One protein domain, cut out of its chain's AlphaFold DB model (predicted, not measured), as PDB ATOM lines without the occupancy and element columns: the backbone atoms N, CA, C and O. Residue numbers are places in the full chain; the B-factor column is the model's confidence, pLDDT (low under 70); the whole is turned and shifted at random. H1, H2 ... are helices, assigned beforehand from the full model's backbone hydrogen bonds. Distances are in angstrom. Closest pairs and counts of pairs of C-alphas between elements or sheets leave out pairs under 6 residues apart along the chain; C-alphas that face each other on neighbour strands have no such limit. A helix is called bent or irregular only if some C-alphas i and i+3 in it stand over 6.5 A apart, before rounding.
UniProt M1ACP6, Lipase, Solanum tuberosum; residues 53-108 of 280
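This is residues 53 to 108 of the 280 residues of the protein "Lipase" of Solanum tuberosum (UniProt M1ACP6). Two helices of equal residue count, H1 and H3, run side by side in opposite ways as a pair, H3 being irregular near its beginning. The short helix H2 lies off to one side past the last residues of H1, and the very short H4 sits near both H1 and H3. The printed part has 56 residues with four named helices, in the order H1, H2, H3, H4, and no named strand; the class is all helix. The whole is compact, with a radius of gyration of the C-alphas of 10.4 A, and rounded, spanning 28 by 25 by 18 A.

Find C-alpha 53 at (173.404, 211.917, 181.341); from there H1, residues 53 to 66, runs 19.8 A to C-alpha 66 at (162.360, 208.348, 197.350). Look next at H3, residues 86 to 99, which spans 16.2 A and ends with C-alpha 99 at (175.950, 200.335, 190.367). H3 is irregular: C-alphas 88 and 91 are 9.7 A apart, where about 5 A is found in a regular helix. H2, residues 69 to 74, measures 8.6 A. H4, residues 104 to 107, measures 5.4 A.

Start at H1, which touches H3, with 8 pairs of C-alphas within 8 A. Look at Trp 65 and Trp 86 for their closest C-alphas, 5.0 A apart. The two helices run opposite ways at a shallow tilt of 18 degrees, the line of H3 being a rough one. H4 is close to H1 but not clearly touching it; their closest C-alphas, those of Arg 57 and Phe 105, are 7.6 A apart. H4 is likewise close to H3 but not clearly touching it, with the closest C-alphas, those of Cys 97 and Ala 106, 7.5 A apart. H2 touches no helix: it is only just apart from H1, at 8.5 A, and is apart from H3 and from H4. In H1 and H2 every O i to N i+4 pair is within hydrogen-bond range; in H3 8 of 10 are, and H4 is too short for such a pair.

The two C-alphas farthest apart are those of Tyr 74 and Asn 101, at 28.6 A, while the first and last printed C-alphas, those of Leu 53 and Gly 108, are 13.7 A apart. Residues 75 to 85 form the long link from H2 to H3; the links from H1 to H2 and from H3 to H4 are tight. The printed part has no cut. In the B-factor column you will find the pLDDT of this model: the mean of the printed part is 95.2, and no printed residue is under 70.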
ATOM      1  N   LEU A  53     174.400 212.970 181.226       94.06
ATOM      2  CA  LEU A  53     173.404 211.917 181.341       94.06
ATOM      3  C   LEU A  53     173.654 210.967 182.523       94.06
ATOM      4  O   LEU A  53     172.688 210.475 183.098       94.06
ATOM      5  N   GLN A  54     174.905 210.763 182.953       95.06
ATOM      6  CA  GLN A  54     175.204 210.009 184.181       95.06
ATOM      7  C   GLN A  54     174.679 210.714 185.437       95.06
ATOM      8  O   GLN A  54     174.145 210.068 186.337       95.06
ATOM      9  N   LEU A  55     174.775 212.045 185.487       94.94
ATOM     10  CA  LEU A  55     174.220 212.833 186.589       94.94
ATOM     11  C   LEU A  55     172.690 212.770 186.582       94.94
ATOM     12  O   LEU A  55     172.078 212.540 187.624       94.94
ATOM     13  N   CYS A  56     172.074 212.896 185.402       95.56
ATOM     14  CA  CYS A  56     170.631 212.723 185.243       95.56
ATOM     15  C   CYS A  56     170.182 211.320 185.671       95.56
ATOM     16  O   CYS A  56     169.200 211.202 186.398       95.56
ATOM     17  N   ARG A  57     170.923 210.271 185.288       96.00
ATOM     18  CA  ARG A  57     170.670 208.884 185.698       96.00
ATOM     19  C   ARG A  57     170.613 208.756 187.217       96.00
ATOM     20  O   ARG A  57     169.637 208.238 187.746       96.00
ATOM     21  N   ILE A  58     171.642 209.239 187.913       96.81
ATOM     22  CA  ILE A  58     171.708 209.197 189.381       96.81
ATOM     23  C   ILE A  58     170.523 209.957 189.988       96.81
ATOM     24  O   ILE A  58     169.852 209.434 190.876       96.81
ATOM     25  N   GLY A  59     170.229 211.155 189.477       96.75
ATOM     26  CA  GLY A  59     169.097 211.962 189.930       96.75
ATOM     27  C   GLY A  59     167.757 211.239 189.785       96.75
ATOM     28  O   GLY A  59     166.976 211.227 190.730       96.75
ATOM     29  N   VAL A  60     167.516 210.585 188.647       96.19
ATOM     30  CA  VAL A  60     166.295 209.805 188.389       96.19
ATOM     31  C   VAL A  60     166.200 208.582 189.301       96.19
ATOM     32  O   VAL A  60     165.129 208.324 189.842       96.19
ATOM     33  N   ILE A  61     167.300 207.853 189.518       97.25
ATOM     34  CA  ILE A  61     167.325 206.705 190.441       97.25
ATOM     35  C   ILE A  61     166.948 207.156 191.857       97.25
ATOM     36  O   ILE A  61     166.086 206.553 192.488       97.25
ATOM     37  N   ILE A  62     167.563 208.236 192.345       97.12
ATOM     38  CA  ILE A  62     167.284 208.784 193.680       97.12
ATOM     39  C   ILE A  62     165.836 209.279 193.770       97.12
ATOM     40  O   ILE A  62     165.149 208.999 194.752       97.12
ATOM     41  N   TYR A  63     165.372 209.996 192.745       96.88
ATOM     42  CA  TYR A  63     164.003 210.492 192.640       96.88
ATOM     43  C   TYR A  63     162.981 209.356 192.768       96.88
ATOM     44  O   TYR A  63     162.062 209.442 193.583       96.88
ATOM     45  N   ASP A  64     163.148 208.292 191.977       95.94
ATOM     46  CA  ASP A  64     162.174 207.205 191.938       95.94
ATOM     47  C   ASP A  64     162.227 206.360 193.214       95.94
ATOM     48  O   ASP A  64     161.190 205.965 193.745       95.94
ATOM     49  N   TRP A  65     163.427 206.190 193.775       97.62
ATOM     50  CA  TRP A  65     163.619 205.523 195.054       97.62
ATOM     51  C   TRP A  65     162.930 206.253 196.211       97.62
ATOM     52  O   TRP A  65     162.257 205.611 197.017       97.62
ATOM     53  N   PHE A  66     163.040 207.583 196.298       96.69
ATOM     54  CA  PHE A  66     162.360 208.348 197.350       96.69
ATOM     55  C   PHE A  66     160.832 208.243 197.274       96.69
ATOM     56  O   PHE A  66     160.176 208.285 198.316       96.69
ATOM     57  N   ASP A  67     160.280 208.078 196.067       95.31
ATOM     58  CA  ASP A  67     158.859 207.794 195.826       95.31
ATOM     59  C   ASP A  67     157.916 208.783 196.538       95.31
ATOM     60  O   ASP A  67     156.994 208.411 197.267       95.31
ATOM     61  N   ILE A  68     158.197 210.081 196.378       95.75
ATOM     62  CA  ILE A  68     157.451 211.166 197.025       95.75
ATOM     63  C   ILE A  68     156.168 211.452 196.220       95.75
ATOM     64  O   ILE A  68     156.267 211.975 195.106       95.75
ATOM     65  N   PRO A  69     154.956 211.202 196.764       94.94
ATOM     66  CA  PRO A  69     153.727 211.223 195.967       94.94
ATOM     67  C   PRO A  69     153.404 212.572 195.323       94.94
ATOM     68  O   PRO A  69     153.051 212.625 194.152       94.94
ATOM     69  N   TRP A  70     153.545 213.683 196.055       96.50
ATOM     70  CA  TRP A  70     153.233 215.008 195.502       96.50
ATOM     71  C   TRP A  70     154.182 215.392 194.358       96.50
ATOM     72  O   TRP A  70     153.767 216.066 193.418       96.50
ATOM     73  N   LEU A  71     155.432 214.928 194.414       94.62
ATOM     74  CA  LEU A  71     156.435 215.191 193.392       94.62
ATOM     75  C   LEU A  71     156.174 214.339 192.138       94.62
ATOM     76  O   LEU A  71     156.217 214.871 191.030       94.62
ATOM     77  N   LYS A  72     155.809 213.059 192.308       94.12
ATOM     78  CA  LYS A  72     155.367 212.179 191.209       94.12
ATOM     79  C   LYS A  72     154.065 212.646 190.563       94.12
ATOM     80  O   LYS A  72     153.938 212.576 189.346       94.12
ATOM     81  N   ASN A  73     153.138 213.192 191.347       95.00
ATOM     82  CA  ASN A  73     151.915 213.795 190.815       95.00
ATOM     83  C   ASN A  73     152.195 215.058 189.988       95.00
ATOM     84  O   ASN A  73     151.449 215.344 189.057       95.00
ATOM     85  N   TYR A  74     153.246 215.814 190.322       95.38
ATOM     86  CA  TYR A  74     153.663 216.976 189.536       95.38
ATOM     87  C   TYR A  74     154.372 216.565 188.238       95.38
ATOM     88  O   TYR A  74     154.046 217.079 187.170       95.38
ATOM     89  N   TYR A  75     155.332 215.641 188.317       94.06
ATOM     90  CA  TYR A  75     156.039 215.116 187.151       94.06
ATOM     91  C   TYR A  75     156.623 213.735 187.444       94.06
ATOM     92  O   TYR A  75     157.514 213.631 188.281       94.06
ATOM     93  N   ASN A  76     156.179 212.699 186.730       93.56
ATOM     94  CA  ASN A  76     156.667 211.325 186.867       93.56
ATOM     95  C   ASN A  76     157.524 210.930 185.652       93.56
ATOM     96  O   ASN A  76     157.120 211.147 184.511       93.56
ATOM     97  N   PHE A  77     158.684 210.312 185.893       93.31
ATOM     98  CA  PHE A  77     159.574 209.813 184.839       93.31
ATOM     99  C   PHE A  77     159.082 208.519 184.161       93.31
ATOM    100  O   PHE A  77     159.665 208.107 183.163       93.31
ATOM    101  N   GLY A  78     158.022 207.883 184.672       93.56
ATOM    102  CA  GLY A  78     157.387 206.715 184.053       93.56
ATOM    103  C   GLY A  78     158.033 205.368 184.393       93.56
ATOM    104  O   GLY A  78     157.756 204.371 183.728       93.56
ATOM    105  N   PHE A  79     158.870 205.306 185.433       95.31
ATOM    106  CA  PHE A  79     159.587 204.087 185.834       95.31
ATOM    107  C   PHE A  79     158.861 203.233 186.883       95.31
ATOM    108  O   PHE A  79     159.422 202.247 187.350       95.31
ATOM    109  N   ASP A  80     157.601 203.535 187.211       92.69
ATOM    110  CA  ASP A  80     156.864 202.836 188.280       92.69
ATOM    111  C   ASP A  80     156.795 201.309 188.082       92.69
ATOM    112  O   ASP A  80     156.793 200.548 189.050       92.69
ATOM    113  N   HIS A  81     156.805 200.838 186.832       92.56
ATOM    114  CA  HIS A  81     156.801 199.411 186.502       92.56
ATOM    115  C   HIS A  81     158.080 198.668 186.940       92.56
ATOM    116  O   HIS A  81     158.027 197.455 187.154       92.56
ATOM    117  N   PHE A  82     159.196 199.372 187.166       94.81
ATOM    118  CA  PHE A  82     160.415 198.806 187.758       94.81
ATOM    119  C   PHE A  82     160.331 198.637 189.280       94.81
ATOM    120  O   PHE A  82     161.174 197.953 189.856       94.81
ATOM    121  N   ASN A  83     159.306 199.202 189.935       94.69
ATOM    122  CA  ASN A  83     159.065 199.077 191.374       94.69
ATOM    123  C   ASN A  83     160.284 199.446 192.244       94.69
ATOM    124  O   ASN A  83     160.552 198.797 193.255       94.69
ATOM    125  N   THR A  84     161.014 200.498 191.874       95.06
ATOM    126  CA  THR A  84     162.296 200.883 192.488       95.06
ATOM    127  C   THR A  84     162.181 201.728 193.762       95.06
ATOM    128  O   THR A  84     163.189 202.219 194.270       95.06
ATOM    129  N   SER A  85     160.983 201.869 194.337       95.69
ATOM    130  CA  SER A  85     160.778 202.677 195.543       95.69
ATOM    131  C   SER A  85     161.465 202.101 196.784       95.69
ATOM    132  O   SER A  85     161.630 200.888 196.941       95.69
ATOM    133  N   TRP A  86     161.801 202.970 197.739       95.75
ATOM    134  CA  TRP A  86     162.463 202.592 198.990       95.75
ATOM    135  C   TRP A  86     161.669 201.560 199.796       95.75
ATOM    136  O   TRP A  86     162.260 200.702 200.449       95.75
ATOM    137  N   ARG A  87     160.331 201.595 199.705       95.38
ATOM    138  CA  ARG A  87     159.432 200.618 200.344       95.38
ATOM    139  C   ARG A  87     159.547 199.222 199.733       95.38
ATOM    140  O   ARG A  87     159.174 198.250 200.383       95.38
ATOM    141  N   LYS A  88     159.991 199.129 198.479       95.75
ATOM    142  CA  LYS A  88     160.100 197.884 197.714       95.75
ATOM    143  C   LYS A  88     161.507 197.305 197.768       95.75
ATOM    144  O   LYS A  88     161.643 196.120 198.047       95.75
ATOM    145  N   ILE A  89     162.530 198.127 197.522       95.88
ATOM    146  CA  ILE A  89     163.908 197.644 197.325       95.88
ATOM    147  C   ILE A  89     164.880 198.041 198.449       95.88
ATOM    148  O   ILE A  89     165.991 197.514 198.522       95.88
ATOM    149  N   GLY A  90     164.485 198.954 199.345       96.12
ATOM    150  CA  GLY A  90     165.334 199.429 200.442       96.12
ATOM    151  C   GLY A  90     166.639 200.097 199.981       96.12
ATOM    152  O   GLY A  90     166.806 200.450 198.815       96.12
ATOM    153  N   ILE A  91     167.580 200.299 200.909       96.81
ATOM    154  CA  ILE A  91     168.862 200.985 200.636       96.81
ATOM    155  C   ILE A  91     169.802 200.119 199.784       96.81
ATOM    156  O   ILE A  91     170.489 200.636 198.909       96.81
ATOM    157  N   TRP A  92     169.828 198.803 200.004       97.00
ATOM    158  CA  TRP A  92     170.683 197.906 199.219       97.00
ATOM    159  C   TRP A  92     170.249 197.839 197.755       97.00
ATOM    160  O   TRP A  92     171.098 197.933 196.875       97.00
ATOM    161  N   GLY A  93     168.940 197.820 197.487       96.50
ATOM    162  CA  GLY A  93     168.433 197.924 196.121       96.50
ATOM    163  C   GLY A  93     168.774 199.259 195.453       96.50
ATOM    164  O   GLY A  93     169.076 199.282 194.264       96.50
ATOM    165  N   LEU A  94     168.804 200.367 196.208       97.50
ATOM    166  CA  LEU A  94     169.297 201.647 195.684       97.50
ATOM    167  C   LEU A  94     170.764 201.546 195.252       97.50
ATOM    168  O   LEU A  94     171.113 202.022 194.175       97.50
ATOM    169  N   ILE A  95     171.614 200.923 196.073       97.44
ATOM    170  CA  ILE A  95     173.027 200.705 195.737       97.44
ATOM    171  C   ILE A  95     173.141 199.851 194.467       97.44
ATOM    172  O   ILE A  95     173.874 200.235 193.557       97.44
ATOM    173  N   ASP A  96     172.372 198.766 194.350       96.94
ATOM    174  CA  ASP A  96     172.347 197.934 193.140       96.94
ATOM    175  C   ASP A  96     171.918 198.719 191.893       96.94
ATOM    176  O   ASP A  96     172.538 198.592 190.834       96.94
ATOM    177  N   CYS A  97     170.906 199.584 192.003       96.69
ATOM    178  CA  CYS A  97     170.504 200.468 190.910       96.69
ATOM    179  C   CYS A  97     171.605 201.468 190.530       96.69
ATOM    180  O   CYS A  97     171.866 201.675 189.345       96.69
ATOM    181  N   LEU A  98     172.281 202.077 191.511       96.38
ATOM    182  CA  LEU A  98     173.364 203.041 191.270       96.38
ATOM    183  C   LEU A  98     174.594 202.396 190.619       96.38
ATOM    184  O   LEU A  98     175.234 203.027 189.774       96.38
ATOM    185  N   LEU A  99     174.895 201.145 190.979       95.62
ATOM    186  CA  LEU A  99     175.950 200.335 190.367       95.62
ATOM    187  C   LEU A  99     175.577 199.823 188.967       95.62
ATOM    188  O   LEU A  99     176.447 199.341 188.247       95.62
ATOM    189  N   GLY A 100     174.314 199.965 188.553       93.38
ATOM    190  CA  GLY A 100     173.831 199.497 187.256       93.38
ATOM    191  C   GLY A 100     173.533 197.998 187.210       93.38
ATOM    192  O   GLY A 100     173.471 197.434 186.122       93.38
ATOM    193  N   ASN A 101     173.324 197.358 188.362       95.00
ATOM    194  CA  ASN A 101     172.954 195.943 188.455       95.00
ATOM    195  C   ASN A 101     171.443 195.721 188.265       95.00
ATOM    196  O   ASN A 101     171.020 194.627 187.897       95.00
ATOM    197  N   ALA A 102     170.623 196.743 188.535       94.25
ATOM    198  CA  ALA A 102     169.165 196.655 188.507       94.25
ATOM    199  C   ALA A 102     168.498 197.964 188.047       94.25
ATOM    200  O   ALA A 102     169.105 199.037 188.057       94.25
ATOM    201  N   GLY A 103     167.215 197.883 187.688       93.56
ATOM    202  CA  GLY A 103     166.396 199.033 187.295       93.56
ATOM    203  C   GLY A 103     166.482 199.399 185.802       93.56
ATOM    204  O   GLY A 103     167.117 198.685 185.020       93.56
ATOM    205  N   PRO A 104     165.852 200.519 185.397       92.50
ATOM    206  CA  PRO A 104     165.658 200.881 183.985       92.50
ATOM    207  C   PRO A 104     166.964 201.028 183.201       92.50
ATOM    208  O   PRO A 104     167.086 200.615 182.048       92.50
ATOM    209  N   PHE A 105     167.987 201.590 183.841       94.25
ATOM    210  CA  PHE A 105     169.265 201.847 183.186       94.25
ATOM    211  C   PHE A 105     170.108 200.580 183.000       94.25
ATOM    212  O   PHE A 105     170.928 200.540 182.086       94.25
ATOM    213  N   ALA A 106     169.894 199.552 183.828       93.50
ATOM    214  CA  ALA A 106     170.562 198.257 183.711       93.50
ATOM    215  C   ALA A 106     169.923 197.385 182.616       93.50
ATOM    216  O   ALA A 106     170.625 196.744 181.835       93.50
ATOM    217  N   SER A 107     168.587 197.391 182.511       91.25
ATOM    218  CA  SER A 107     167.876 196.680 181.438       91.25
ATOM    219  C   SER A 107     168.136 197.318 180.067       91.25
ATOM    220  O   SER A 107     168.245 196.624 179.047       91.25
ATOM    221  N   GLY A 108     168.288 198.646 180.049       90.75
ATOM    222  CA  GLY A 108     168.274 199.457 178.838       90.75
ATOM    223  C   GLY A 108     166.869 199.662 178.275       90.75
ATOM    224  O   GLY A 108     166.750 200.060 177.124       90.75
TER     225      GLY A 108